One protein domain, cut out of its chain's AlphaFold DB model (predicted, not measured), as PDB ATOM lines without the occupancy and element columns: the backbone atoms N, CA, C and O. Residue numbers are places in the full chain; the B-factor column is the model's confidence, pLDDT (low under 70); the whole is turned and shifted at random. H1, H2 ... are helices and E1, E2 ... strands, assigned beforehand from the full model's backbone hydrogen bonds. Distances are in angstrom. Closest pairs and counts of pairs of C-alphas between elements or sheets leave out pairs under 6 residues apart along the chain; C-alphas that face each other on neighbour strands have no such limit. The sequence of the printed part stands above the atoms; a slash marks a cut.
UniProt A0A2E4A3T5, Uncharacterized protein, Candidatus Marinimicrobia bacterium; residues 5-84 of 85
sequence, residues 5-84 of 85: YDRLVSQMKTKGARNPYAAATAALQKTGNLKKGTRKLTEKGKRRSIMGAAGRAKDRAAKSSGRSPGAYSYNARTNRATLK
ATOM      1  N   TYR A   5     141.256 103.757  70.918       95.38
ATOM      2  CA  TYR A   5     141.861 103.801  72.241       95.38
ATOM      3  C   TYR A   5     143.210 104.503  72.163       95.38
ATOM      4  O   TYR A   5     143.369 105.561  72.767       95.38
ATOM      5  N   ASP A   6     144.111 104.007  71.318       94.94
ATOM      6  CA  ASP A   6     145.454 104.568  71.150       94.94
ATOM      7  C   ASP A   6     145.394 106.021  70.675       94.94
ATOM      8  O   ASP A   6     146.108 106.893  71.177       94.94
ATOM      9  N   ARG A   7     144.449 106.324  69.773       94.00
ATOM     10  CA  ARG A   7     144.193 107.699  69.341       94.00
ATOM     11  C   ARG A   7     143.780 108.592  70.511       94.00
ATOM     12  O   ARG A   7     144.272 109.712  70.619       94.00
ATOM     13  N   LEU A   8     142.841 108.150  71.350       94.94
ATOM     14  CA  LEU A   8     142.373 108.971  72.466       94.94
ATOM     15  C   LEU A   8     143.464 109.134  73.527       94.94
ATOM     16  O   LEU A   8     143.624 110.231  74.046       94.94
ATOM     17  N   VAL A   9     144.252 108.091  73.797       96.75
ATOM     18  CA  VAL A   9     145.422 108.178  74.682       96.75
ATOM     19  C   VAL A   9     146.404 109.227  74.170       96.75
ATOM     20  O   VAL A   9     146.816 110.088  74.941       96.75
ATOM     21  N   SER A  10     146.731 109.212  72.874       95.12
ATOM     22  CA  SER A  10     147.591 110.226  72.253       95.12
ATOM     23  C   SER A  10     147.021 111.638  72.436       95.12
ATOM     24  O   SER A  10     147.728 112.523  72.909       95.12
ATOM     25  N   GLN A  11     145.720 111.829  72.197       92.94
ATOM     26  CA  GLN A  11     145.052 113.118  72.419       92.94
ATOM     27  C   GLN A  11     145.112 113.576  73.882       92.94
ATOM     28  O   GLN A  11     145.268 114.765  74.141       92.94
ATOM     29  N   MET A  12     144.985 112.656  74.839       96.12
ATOM     30  CA  MET A  12     145.077 112.975  76.265       96.12
ATOM     31  C   MET A  12     146.512 113.318  76.683       96.12
ATOM     32  O   MET A  12     146.695 114.234  77.479       96.12
ATOM     33  N   LYS A  13     147.521 112.645  76.111       96.12
ATOM     34  CA  LYS A  13     148.940 112.985  76.308       96.12
ATOM     35  C   LYS A  13     149.240 114.400  75.816       96.12
ATOM     36  O   LYS A  13     149.779 115.194  76.573       96.12
ATOM     37  N   THR A  14     148.809 114.748  74.600       95.12
ATOM     38  CA  THR A  14     148.980 116.104  74.043       95.12
ATOM     39  C   THR A  14     148.289 117.177  74.886       95.12
ATOM     40  O   THR A  14     148.750 118.309  74.937       95.12
ATOM     41  N   LYS A  15     147.197 116.831  75.574       93.44
ATOM     42  CA  LYS A  15     146.480 117.734  76.485       93.44
ATOM     43  C   LYS A  15     147.073 117.807  77.898       93.44
ATOM     44  O   LYS A  15     146.488 118.477  78.742       93.44
ATOM     45  N   GLY A  16     148.166 117.097  78.183       94.44
ATOM     46  CA  GLY A  16     148.794 117.097  79.507       94.44
ATOM     47  C   GLY A  16     147.998 116.350  80.581       94.44
ATOM     48  O   GLY A  16     148.095 116.672  81.762       94.44
ATOM     49  N   ALA A  17     147.179 115.359  80.210       95.12
ATOM     50  CA  ALA A  17     146.431 114.584  81.196       95.12
ATOM     51  C   ALA A  17     147.378 113.808  82.131       95.12
ATOM     52  O   ALA A  17     148.219 113.044  81.660       95.12
ATOM     53  N   ARG A  18     147.169 113.919  83.452       93.50
ATOM     54  CA  ARG A  18     147.980 113.238  84.484       93.50
ATOM     55  C   ARG A  18     148.000 111.712  84.337       93.50
ATOM     56  O   ARG A  18     149.024 111.084  84.566       93.50
ATOM     57  N   ASN A  19     146.875 111.110  83.938       96.25
ATOM     58  CA  ASN A  19     146.791 109.684  83.604       96.25
ATOM     59  C   ASN A  19     146.003 109.484  82.292       96.25
ATOM     60  O   ASN A  19     144.784 109.271  82.314       96.25
ATOM     61  N   PRO A  20     146.674 109.560  81.128       96.75
ATOM     62  CA  PRO A  20     146.009 109.562  79.827       96.75
ATOM     63  C   PRO A  20     145.341 108.218  79.510       96.75
ATOM     64  O   PRO A  20     144.285 108.185  78.877       96.75
ATOM     65  N   TYR A  21     145.911 107.109  79.988       96.44
ATOM     66  CA  TYR A  21     145.375 105.764  79.783       96.44
ATOM     67  C   TYR A  21     144.085 105.535  80.573       96.44
ATOM     68  O   TYR A  21     143.121 104.994  80.022       96.44
ATOM     69  N   ALA A  22     144.042 105.959  81.840       96.19
ATOM     70  CA  ALA A  22     142.840 105.866  82.666       96.19
ATOM     71  C   ALA A  22     141.730 106.776  82.125       96.19
ATOM     72  O   ALA A  22     140.613 106.308  81.905       96.19
ATOM     73  N   ALA A  23     142.056 108.033  81.797       96.38
ATOM     74  CA  ALA A  23     141.104 108.988  81.230       96.38
ATOM     75  C   ALA A  23     140.492 108.485  79.910       96.38
ATOM     76  O   ALA A  23     139.272 108.521  79.727       96.38
ATOM     77  N   ALA A  24     141.321 107.953  79.005       97.12
ATOM     78  CA  ALA A  24     140.844 107.380  77.751       97.12
ATOM     79  C   ALA A  24     139.968 106.136  77.978       97.12
ATOM     80  O   ALA A  24     138.923 105.999  77.339       97.12
ATOM     81  N   THR A  25     140.361 105.253  78.904       97.69
ATOM     82  CA  THR A  25     139.580 104.054  79.251       97.69
ATOM     83  C   THR A  25     138.198 104.450  79.773       97.69
ATOM     84  O   THR A  25     137.192 103.995  79.229       97.69
ATOM     85  N   ALA A  26     138.136 105.357  80.751       96.62
ATOM     86  CA  ALA A  26     136.888 105.826  81.350       96.62
ATOM     87  C   ALA A  26     135.966 106.490  80.314       96.62
ATOM     88  O   ALA A  26     134.785 106.153  80.216       96.62
ATOM     89  N   ALA A  27     136.505 107.377  79.473       96.44
ATOM     90  CA  ALA A  27     135.732 108.052  78.432       96.44
ATOM     91  C   ALA A  27     135.160 107.072  77.390       96.44
ATOM     92  O   ALA A  27     134.009 107.197  76.953       96.44
ATOM     93  N   LEU A  28     135.944 106.069  76.982       97.00
ATOM     94  CA  LEU A  28     135.511 105.097  75.981       97.00
ATOM     95  C   LEU A  28     134.560 104.038  76.541       97.00
ATOM     96  O   LEU A  28     133.670 103.600  75.813       97.00
ATOM     97  N   GLN A  29     134.685 103.669  77.816       97.50
ATOM     98  CA  GLN A  29     133.696 102.837  78.503       97.50
ATOM     99  C   GLN A  29     132.375 103.591  78.691       97.50
ATOM    100  O   GLN A  29     131.325 103.059  78.334       97.50
ATOM    101  N   LYS A  30     132.414 104.857  79.137       97.12
ATOM    102  CA  LYS A  30     131.221 105.715  79.289       97.12
ATOM    103  C   LYS A  30     130.425 105.839  77.990       97.12
ATOM    104  O   LYS A  30     129.202 105.852  77.994       97.12
ATOM    105  N   THR A  31     131.122 105.911  76.859       94.75
ATOM    106  CA  THR A  31     130.503 106.036  75.530       94.75
ATOM    107  C   THR A  31     130.179 104.689  74.870       94.75
ATOM    108  O   THR A  31     129.694 104.667  73.733       94.75
ATOM    109  N   GLY A  32     130.426 103.567  75.555       96.81
ATOM    110  CA  GLY A  32     130.120 102.211  75.087       96.81
ATOM    111  C   GLY A  32     131.028 101.703  73.965       96.81
ATOM    112  O   GLY A  32     130.654 100.786  73.236       96.81
ATOM    113  N   ASN A  33     132.200 102.308  73.770       97.06
ATOM    114  CA  ASN A  33     133.169 101.838  72.784       97.06
ATOM    115  C   ASN A  33     134.121 100.763  73.335       97.06
ATOM    116  O   ASN A  33     134.669  99.979  72.562       97.06
ATOM    117  N   LEU A  34     134.316 100.725  74.654       97.88
ATOM    118  CA  LEU A  34     135.008  99.647  75.360       97.88
ATOM    119  C   LEU A  34     134.022  98.901  76.256       97.88
ATOM    120  O   LEU A  34     133.082  99.502  76.778       97.88
ATOM    121  N   LYS A  35     134.248  97.599  76.456       96.56
ATOM    122  CA  LYS A  35     133.513  96.820  77.459       96.56
ATOM    123  C   LYS A  35     133.871  97.344  78.856       96.56
ATOM    124  O   LYS A  35     135.050  97.574  79.135       96.56
ATOM    125  N   LYS A  36     132.867  97.523  79.724       94.44
ATOM    126  CA  LYS A  36     133.055  97.998  81.109       94.44
ATOM    127  C   LYS A  36     134.103  97.144  81.832       94.44
ATOM    128  O   LYS A  36     134.157  95.936  81.621       94.44
ATOM    129  N   GLY A  37     134.966  97.783  82.621       93.38
ATOM    130  CA  GLY A  37     136.047  97.109  83.352       93.38
ATOM    131  C   GLY A  37     137.213  96.598  82.494       93.38
ATOM    132  O   GLY A  37     138.177  96.076  83.036       93.38
ATOM    133  N   THR A  38     137.184  96.760  81.165       94.25
ATOM    134  CA  THR A  38     138.254  96.267  80.279       94.25
ATOM    135  C   THR A  38     138.673  97.301  79.230       94.25
ATOM    136  O   THR A  38     138.004  98.314  79.014       94.25
ATOM    137  N   ARG A  39     139.768  97.012  78.515       93.94
ATOM    138  CA  ARG A  39     140.199  97.748  77.313       93.94
ATOM    139  C   ARG A  39     139.808  97.047  76.005       93.94
ATOM    140  O   ARG A  39     140.307  97.402  74.942       93.94
ATOM    141  N   LYS A  40     138.900  96.066  76.055       95.75
ATOM    142  CA  LYS A  40     138.412  95.364  74.859       95.75
ATOM    143  C   LYS A  40     137.368  96.219  74.135       95.75
ATOM    144  O   LYS A  40     136.415  96.689  74.759       95.75
ATOM    145  N   LEU A  41     137.530  96.394  72.822       95.94
ATOM    146  CA  LEU A  41     136.557  97.099  71.982       95.94
ATOM    147  C   LEU A  41     135.223  96.346  71.930       95.94
ATOM    148  O   LEU A  41     135.180  95.118  71.848       95.94
ATOM    149  N   THR A  42     134.129  97.101  71.938       97.56
ATOM    150  CA  THR A  42     132.802  96.617  71.532       97.56
ATOM    151  C   THR A  42     132.667  96.675  70.009       97.56
ATOM    152  O   THR A  42     133.493  97.293  69.335       97.56
ATOM    153  N   GLU A  43     131.591  96.124  69.447       96.81
ATOM    154  CA  GLU A  43     131.292  96.285  68.013       96.81
ATOM    155  C   GLU A  43     131.175  97.758  67.606       96.81
ATOM    156  O   GLU A  43     131.703  98.181  66.577       96.81
ATOM    157  N   LYS A  44     130.592  98.592  68.477       95.19
ATOM    158  CA  LYS A  44     130.598 100.048  68.307       95.19
ATOM    159  C   LYS A  44     132.029 100.592  68.246       95.19
ATOM    160  O   LYS A  44     132.356 101.345  67.330       95.19
ATOM    161  N   GLY A  45     132.892 100.197  69.184       95.62
ATOM    162  CA  GLY A  45     134.292 100.620  69.217       95.62
ATOM    163  C   GLY A  45     135.090 100.195  67.980       95.62
ATOM    164  O   GLY A  45     135.873 100.992  67.453       95.62
ATOM    165  N   LYS A  46     134.857  98.979  67.473       95.88
ATOM    166  CA  LYS A  46     135.454  98.476  66.226       95.88
ATOM    167  C   LYS A  46     135.015  99.318  65.030       95.88
ATOM    168  O   LYS A  46     135.868  99.887  64.351       95.88
ATOM    169  N   ARG A  47     133.704  99.525  64.845       94.69
ATOM    170  CA  ARG A  47     133.158 100.386  63.776       94.69
ATOM    171  C   ARG A  47     133.758 101.792  63.826       94.69
ATOM    172  O   ARG A  47     134.219 102.311  62.816       94.69
ATOM    173  N   ARG A  48     133.832 102.407  65.013       94.62
ATOM    174  CA  ARG A  48     134.434 103.744  65.190       94.62
ATOM    175  C   ARG A  48     135.941 103.769  64.935       94.62
ATOM    176  O   ARG A  48     136.452 104.834  64.573       94.62
ATOM    177  N   SER A  49     136.642 102.654  65.141       94.31
ATOM    178  CA  SER A  49     138.066 102.515  64.810       94.31
ATOM    179  C   SER A  49     138.252 102.504  63.296       94.31
ATOM    180  O   SER A  49     139.008 103.329  62.790       94.31
ATOM    181  N   ILE A  50     137.467 101.682  62.592       94.50
ATOM    182  CA  ILE A  50     137.481 101.553  61.126       94.50
ATOM    183  C   ILE A  50     137.164 102.888  60.438       94.50
ATOM    184  O   ILE A  50     137.864 103.279  59.514       94.50
ATOM    185  N   MET A  51     136.173 103.645  60.930       92.75
ATOM    186  CA  MET A  51     135.791 104.944  60.344       92.75
ATOM    187  C   MET A  51     136.940 105.966  60.246       92.75
ATOM    188  O   MET A  51     136.853 106.908  59.457       92.75
ATOM    189  N   GLY A  52     137.974 105.867  61.090       92.00
ATOM    190  CA  GLY A  52     139.041 106.870  61.120       92.00
ATOM    191  C   GLY A  52     138.547 108.283  61.481       92.00
ATOM    192  O   GLY A  52     137.409 108.493  61.902       92.00
ATOM    193  N   ALA A  53     139.422 109.287  61.398       91.06
ATOM    194  CA  ALA A  53     139.046 110.672  61.716       91.06
ATOM    195  C   ALA A  53     138.008 111.226  60.727       91.06
ATOM    196  O   ALA A  53     136.988 111.768  61.154       91.06
ATOM    197  N   ALA A  54     138.231 110.988  59.432       92.81
ATOM    198  CA  ALA A  54     137.361 111.435  58.354       92.81
ATOM    199  C   ALA A  54     135.935 110.885  58.478       92.81
ATOM    200  O   ALA A  54     134.981 111.661  58.537       92.81
ATOM    201  N   GLY A  55     135.780 109.561  58.589       94.69
ATOM    202  CA  GLY A  55     134.465 108.931  58.690       94.69
ATOM    203  C   GLY A  55     133.709 109.394  59.929       94.69
ATOM    204  O   GLY A  55     132.542 109.756  59.837       94.69
ATOM    205  N   ARG A  56     134.388 109.512  61.081       93.12
ATOM    206  CA  ARG A  56     133.756 110.023  62.309       93.12
ATOM    207  C   ARG A  56     133.377 111.502  62.228       93.12
ATOM    208  O   ARG A  56     132.437 111.912  62.904       93.12
ATOM    209  N   ALA A  57     134.117 112.323  61.484       94.12
ATOM    210  CA  ALA A  57     133.762 113.723  61.273       94.12
ATOM    211  C   ALA A  57     132.518 113.847  60.384       94.12
ATOM    212  O   ALA A  57     131.594 114.570  60.748       94.12
ATOM    213  N   LYS A  58     132.463 113.083  59.285       95.50
ATOM    214  CA  LYS A  58     131.301 113.022  58.385       95.50
ATOM    215  C   LYS A  58     130.058 112.477  59.089       95.50
ATOM    216  O   LYS A  58     129.004 113.084  58.998       95.50
ATOM    217  N   ASP A  59     130.202 111.400  59.856       94.88
ATOM    218  CA  ASP A  59     129.136 110.801  60.672       94.88
ATOM    219  C   ASP A  59     128.552 111.791  61.697       94.88
ATOM    220  O   ASP A  59     127.337 111.916  61.821       94.88
ATOM    221  N   ARG A  60     129.404 112.573  62.382       92.88
ATOM    222  CA  ARG A  60     128.931 113.642  63.280       92.88
ATOM    223  C   ARG A  60     128.179 114.741  62.532       92.88
ATOM    224  O   ARG A  60     127.155 115.199  63.026       92.88
ATOM    225  N   ALA A  61     128.692 115.173  61.381       94.44
ATOM    226  CA  ALA A  61     128.066 116.229  60.592       94.44
ATOM    227  C   ALA A  61     126.706 115.782  60.028       94.44
ATOM    228  O   ALA A  61     125.732 116.520  60.140       94.44
ATOM    229  N   ALA A  62     126.627 114.546  59.531       95.44
ATOM    230  CA  ALA A  62     125.398 113.889  59.094       95.44
ATOM    231  C   ALA A  62     124.354 113.805  60.213       95.44
ATOM    232  O   ALA A  62     123.216 114.228  60.037       95.44
ATOM    233  N   LYS A  63     124.758 113.344  61.405       93.12
ATOM    234  CA  LYS A  63     123.863 113.268  62.567       93.12
ATOM    235  C   LYS A  63     123.288 114.634  62.962       93.12
ATOM    236  O   LYS A  63     122.166 114.695  63.444       93.12
ATOM    237  N   SER A  64     124.054 115.709  62.785       91.62
ATOM    238  CA  SER A  64     123.620 117.066  63.132       91.62
ATOM    239  C   SER A  64     122.671 117.692  62.109       91.62
ATOM    240  O   SER A  64     121.967 118.629  62.462       91.62
ATOM    241  N   SER A  65     122.692 117.244  60.854       92.88
ATOM    242  CA  SER A  65     121.958 117.878  59.751       92.88
ATOM    243  C   SER A  65     120.820 117.036  59.180       92.88
ATOM    244  O   SER A  65     120.047 117.544  58.373       92.88
ATOM    245  N   GLY A  66     120.777 115.740  59.500       92.31
ATOM    246  CA  GLY A  66     119.891 114.769  58.854       92.31
ATOM    247  C   GLY A  66     120.341 114.327  57.455       92.31
ATOM    248  O   GLY A  66     119.687 113.490  56.842       92.31
ATOM    249  N   ARG A  67     121.460 114.843  56.926       94.00
ATOM    250  CA  ARG A  67     121.983 114.471  55.598       94.00
ATOM    251  C   ARG A  67     122.863 113.227  55.663       94.00
ATOM    252  O   ARG A  67     123.429 112.901  56.703       94.00
ATOM    253  N   SER A  68     123.053 112.560  54.526       93.31
ATOM    254  CA  SER A  68     123.934 111.391  54.454       93.31
ATOM    255  C   SER A  68     125.408 111.767  54.715       93.31
ATOM    256  O   SER A  68     125.862 112.834  54.291       93.31
ATOM    257  N   PRO A  69     126.223 110.892  55.344       92.62
ATOM    258  CA  PRO A  69     127.665 111.129  55.505       92.62
ATOM    259  C   PRO A  69     128.408 111.354  54.178       92.62
ATOM    260  O   PRO A  69     129.441 112.027  54.147       92.62
ATOM    261  N   GLY A  70     127.880 110.811  53.075       93.00
ATOM    262  CA  GLY A  70     128.415 110.980  51.723       93.00
ATOM    263  C   GLY A  70     128.298 112.407  51.177       93.00
ATOM    264  O   GLY A  70     129.101 112.785  50.320       93.00
ATOM    265  N   ALA A  71     127.383 113.219  51.717       94.06
ATOM    266  CA  ALA A  71     127.214 114.629  51.362       94.06
ATOM    267  C   ALA A  71     128.352 115.527  51.878       94.06
ATOM    268  O   ALA A  71     128.405 116.708  51.544       94.06
ATOM    269  N   TYR A  72     129.269 114.985  52.687       95.88
ATOM    270  CA  TYR A  72     130.316 115.755  53.346       95.88
ATOM    271  C   TYR A  72     131.713 115.506  52.768       95.88
ATOM    272  O   TYR A  72     132.128 114.364  52.531       95.88
ATOM    273  N   SER A  73     132.482 116.584  52.627       95.56
ATOM    274  CA  SER A  73     133.930 116.569  52.419       95.56
ATOM    275  C   SER A  73     134.659 116.787  53.746       95.56
ATOM    276  O   SER A  73     134.210 117.564  54.590       95.56
ATOM    277  N   TYR A  74     135.762 116.068  53.960       96.00
ATOM    278  CA  TYR A  74     136.544 116.120  55.196       96.00
ATOM    279  C   TYR A  74     137.804 116.961  55.008       96.00
ATOM    280  O   TYR A  74     138.564 116.730  54.073       96.00
ATOM    281  N   ASN A  75     138.059 117.875  55.942       94.00
ATOM    282  CA  ASN A  75     139.292 118.645  56.014       94.00
ATOM    283  C   ASN A  75     140.157 118.124  57.172       94.00
ATOM    284  O   ASN A  75     139.795 118.270  58.341       94.00
ATOM    285  N   ALA A  76     141.309 117.529  56.849       91.12
ATOM    286  CA  ALA A  76     142.224 116.956  57.838       91.12
ATOM    287  C   ALA A  76     142.879 118.012  58.744       91.12
ATOM    288  O   ALA A  76     143.076 117.750  59.928       91.12
ATOM    289  N   ARG A  77     143.141 119.220  58.220       90.19
ATOM    290  CA  ARG A  77     143.777 120.321  58.962       90.19
ATOM    291  C   ARG A  77     142.899 120.818  60.107       90.19
ATOM    292  O   ARG A  77     143.395 121.131  61.180       90.19
ATOM    293  N   THR A  78     141.588 120.875  59.885       90.94
ATOM    294  CA  THR A  78     140.622 121.359  60.888       90.94
ATOM    295  C   THR A  78     139.850 120.234  61.570       90.94
ATOM    296  O   THR A  78     139.116 120.477  62.527       90.94
ATOM    297  N   ASN A  79     139.991 118.995  61.088       88.75
ATOM    298  CA  ASN A  79     139.220 117.827  61.510       88.75
ATOM    299  C   ASN A  79     137.690 118.046  61.438       88.75
ATOM    300  O   ASN A  79     136.915 117.475  62.219       88.75
ATOM    301  N   ARG A  80     137.255 118.903  60.502       90.88
ATOM    302  CA  ARG A  80     135.850 119.242  60.239       90.88
ATOM    303  C   ARG A  80     135.374 118.578  58.954       90.88
ATOM    304  O   ARG A  80     136.152 118.350  58.031       90.88
ATOM    305  N   ALA A  81     134.083 118.275  58.907       95.25
ATOM    306  CA  ALA A  81     133.406 117.826  57.703       95.25
ATOM    307  C   ALA A  81     132.356 118.873  57.314       95.25
ATOM    308  O   ALA A  81     131.581 119.301  58.167       95.25
ATOM    309  N   THR A  82     132.364 119.308  56.057       94.69
ATOM    310  CA  THR A  82     131.470 120.351  55.516       94.69
ATOM    311  C   THR A  82     130.757 119.825  54.281       94.69
ATOM    312  O   THR A  82     131.222 118.848  53.692       94.69
ATOM    313  N   LEU A  83     129.607 120.403  53.934       94.69
ATOM    314  CA  LEU A  83     128.868 119.967  52.753       94.69
ATOM    315  C   LEU A  83     129.735 120.125  51.507       94.69
ATOM    316  O   LEU A  83     130.462 121.108  51.362       94.69
ATOM    317  N   LYS A  84     129.666 119.125  50.632       92.69
ATOM    318  CA  LYS A  84     130.171 119.262  49.272       92.69
ATOM    319  C   LYS A  84     129.385 120.390  48.599       92.69
ATOM    320  O   LYS A  84     128.176 120.495  48.814       92.69
TER     321      LYS A  84
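Overview. This is residues 5 to 84 of the 85 residues of an uncharacterized protein of Candidatus Marinimicrobia bacterium (UniProt A0A2E4A3T5). The model has two lobes at opposite ends of its length: H1 and H2 packed at a steep angle make one, and H4 packed on the small strand hairpin E1 and E2 makes the other. H3 lies between the lobes as a short bridge. The printed part has 80 residues, with four named helices and two named strands in the order H1 H2 H3 H4 E1 E2, the strands antiparallel; the class is mostly helix. It is only just loose, close to compact, with a radius of gyration of the C-alphas of 14.1 A and spans of 39 by 27 by 18 A.

Along the chain. H1, residues 5 to 14, begins at C-alpha 5 (141.861, 103.801, 72.241) and is 14.3 A long. H2, residues 20 to 30, is 15.3 A long. H3 spans residues 43 to 50, and H4, residues 52 to 65, is 20.4 A long. E1 is residues 72 to 75; E2, residues 80 to 83, ends at C-alpha 83 (128.868, 119.967, 52.753).

Arrangement. H1 and H2 touch, closest at the C-alphas of Met 12 and Pro 20, 5.0 A, and run opposite ways at a steep tilt of 50 degrees. H2 and H3 are only just apart, closest 8.2 A. H3 and H4 are close but not clearly touching, with the C-alphas of Arg 48 and Arg 56 closest at 6.9 A. The closest C-alphas of H4 and E2 are those of Lys 58 and Ala 81, 5.3 A. E1 and E2 form an antiparallel hairpin, with N 73 and O 82 at 2.8 A, within hydrogen-bond range. In H1, H2, H3 and H4 every O i to N i+4 pair is within hydrogen-bond range.

Size, cuts and confidence. The two C-alphas farthest apart, those of Gly 37 and Lys 84, are 41.1 A apart. The printed part has no cut, the link from H2 to H3 is long, and no printed residue is under 70 in pLDDT.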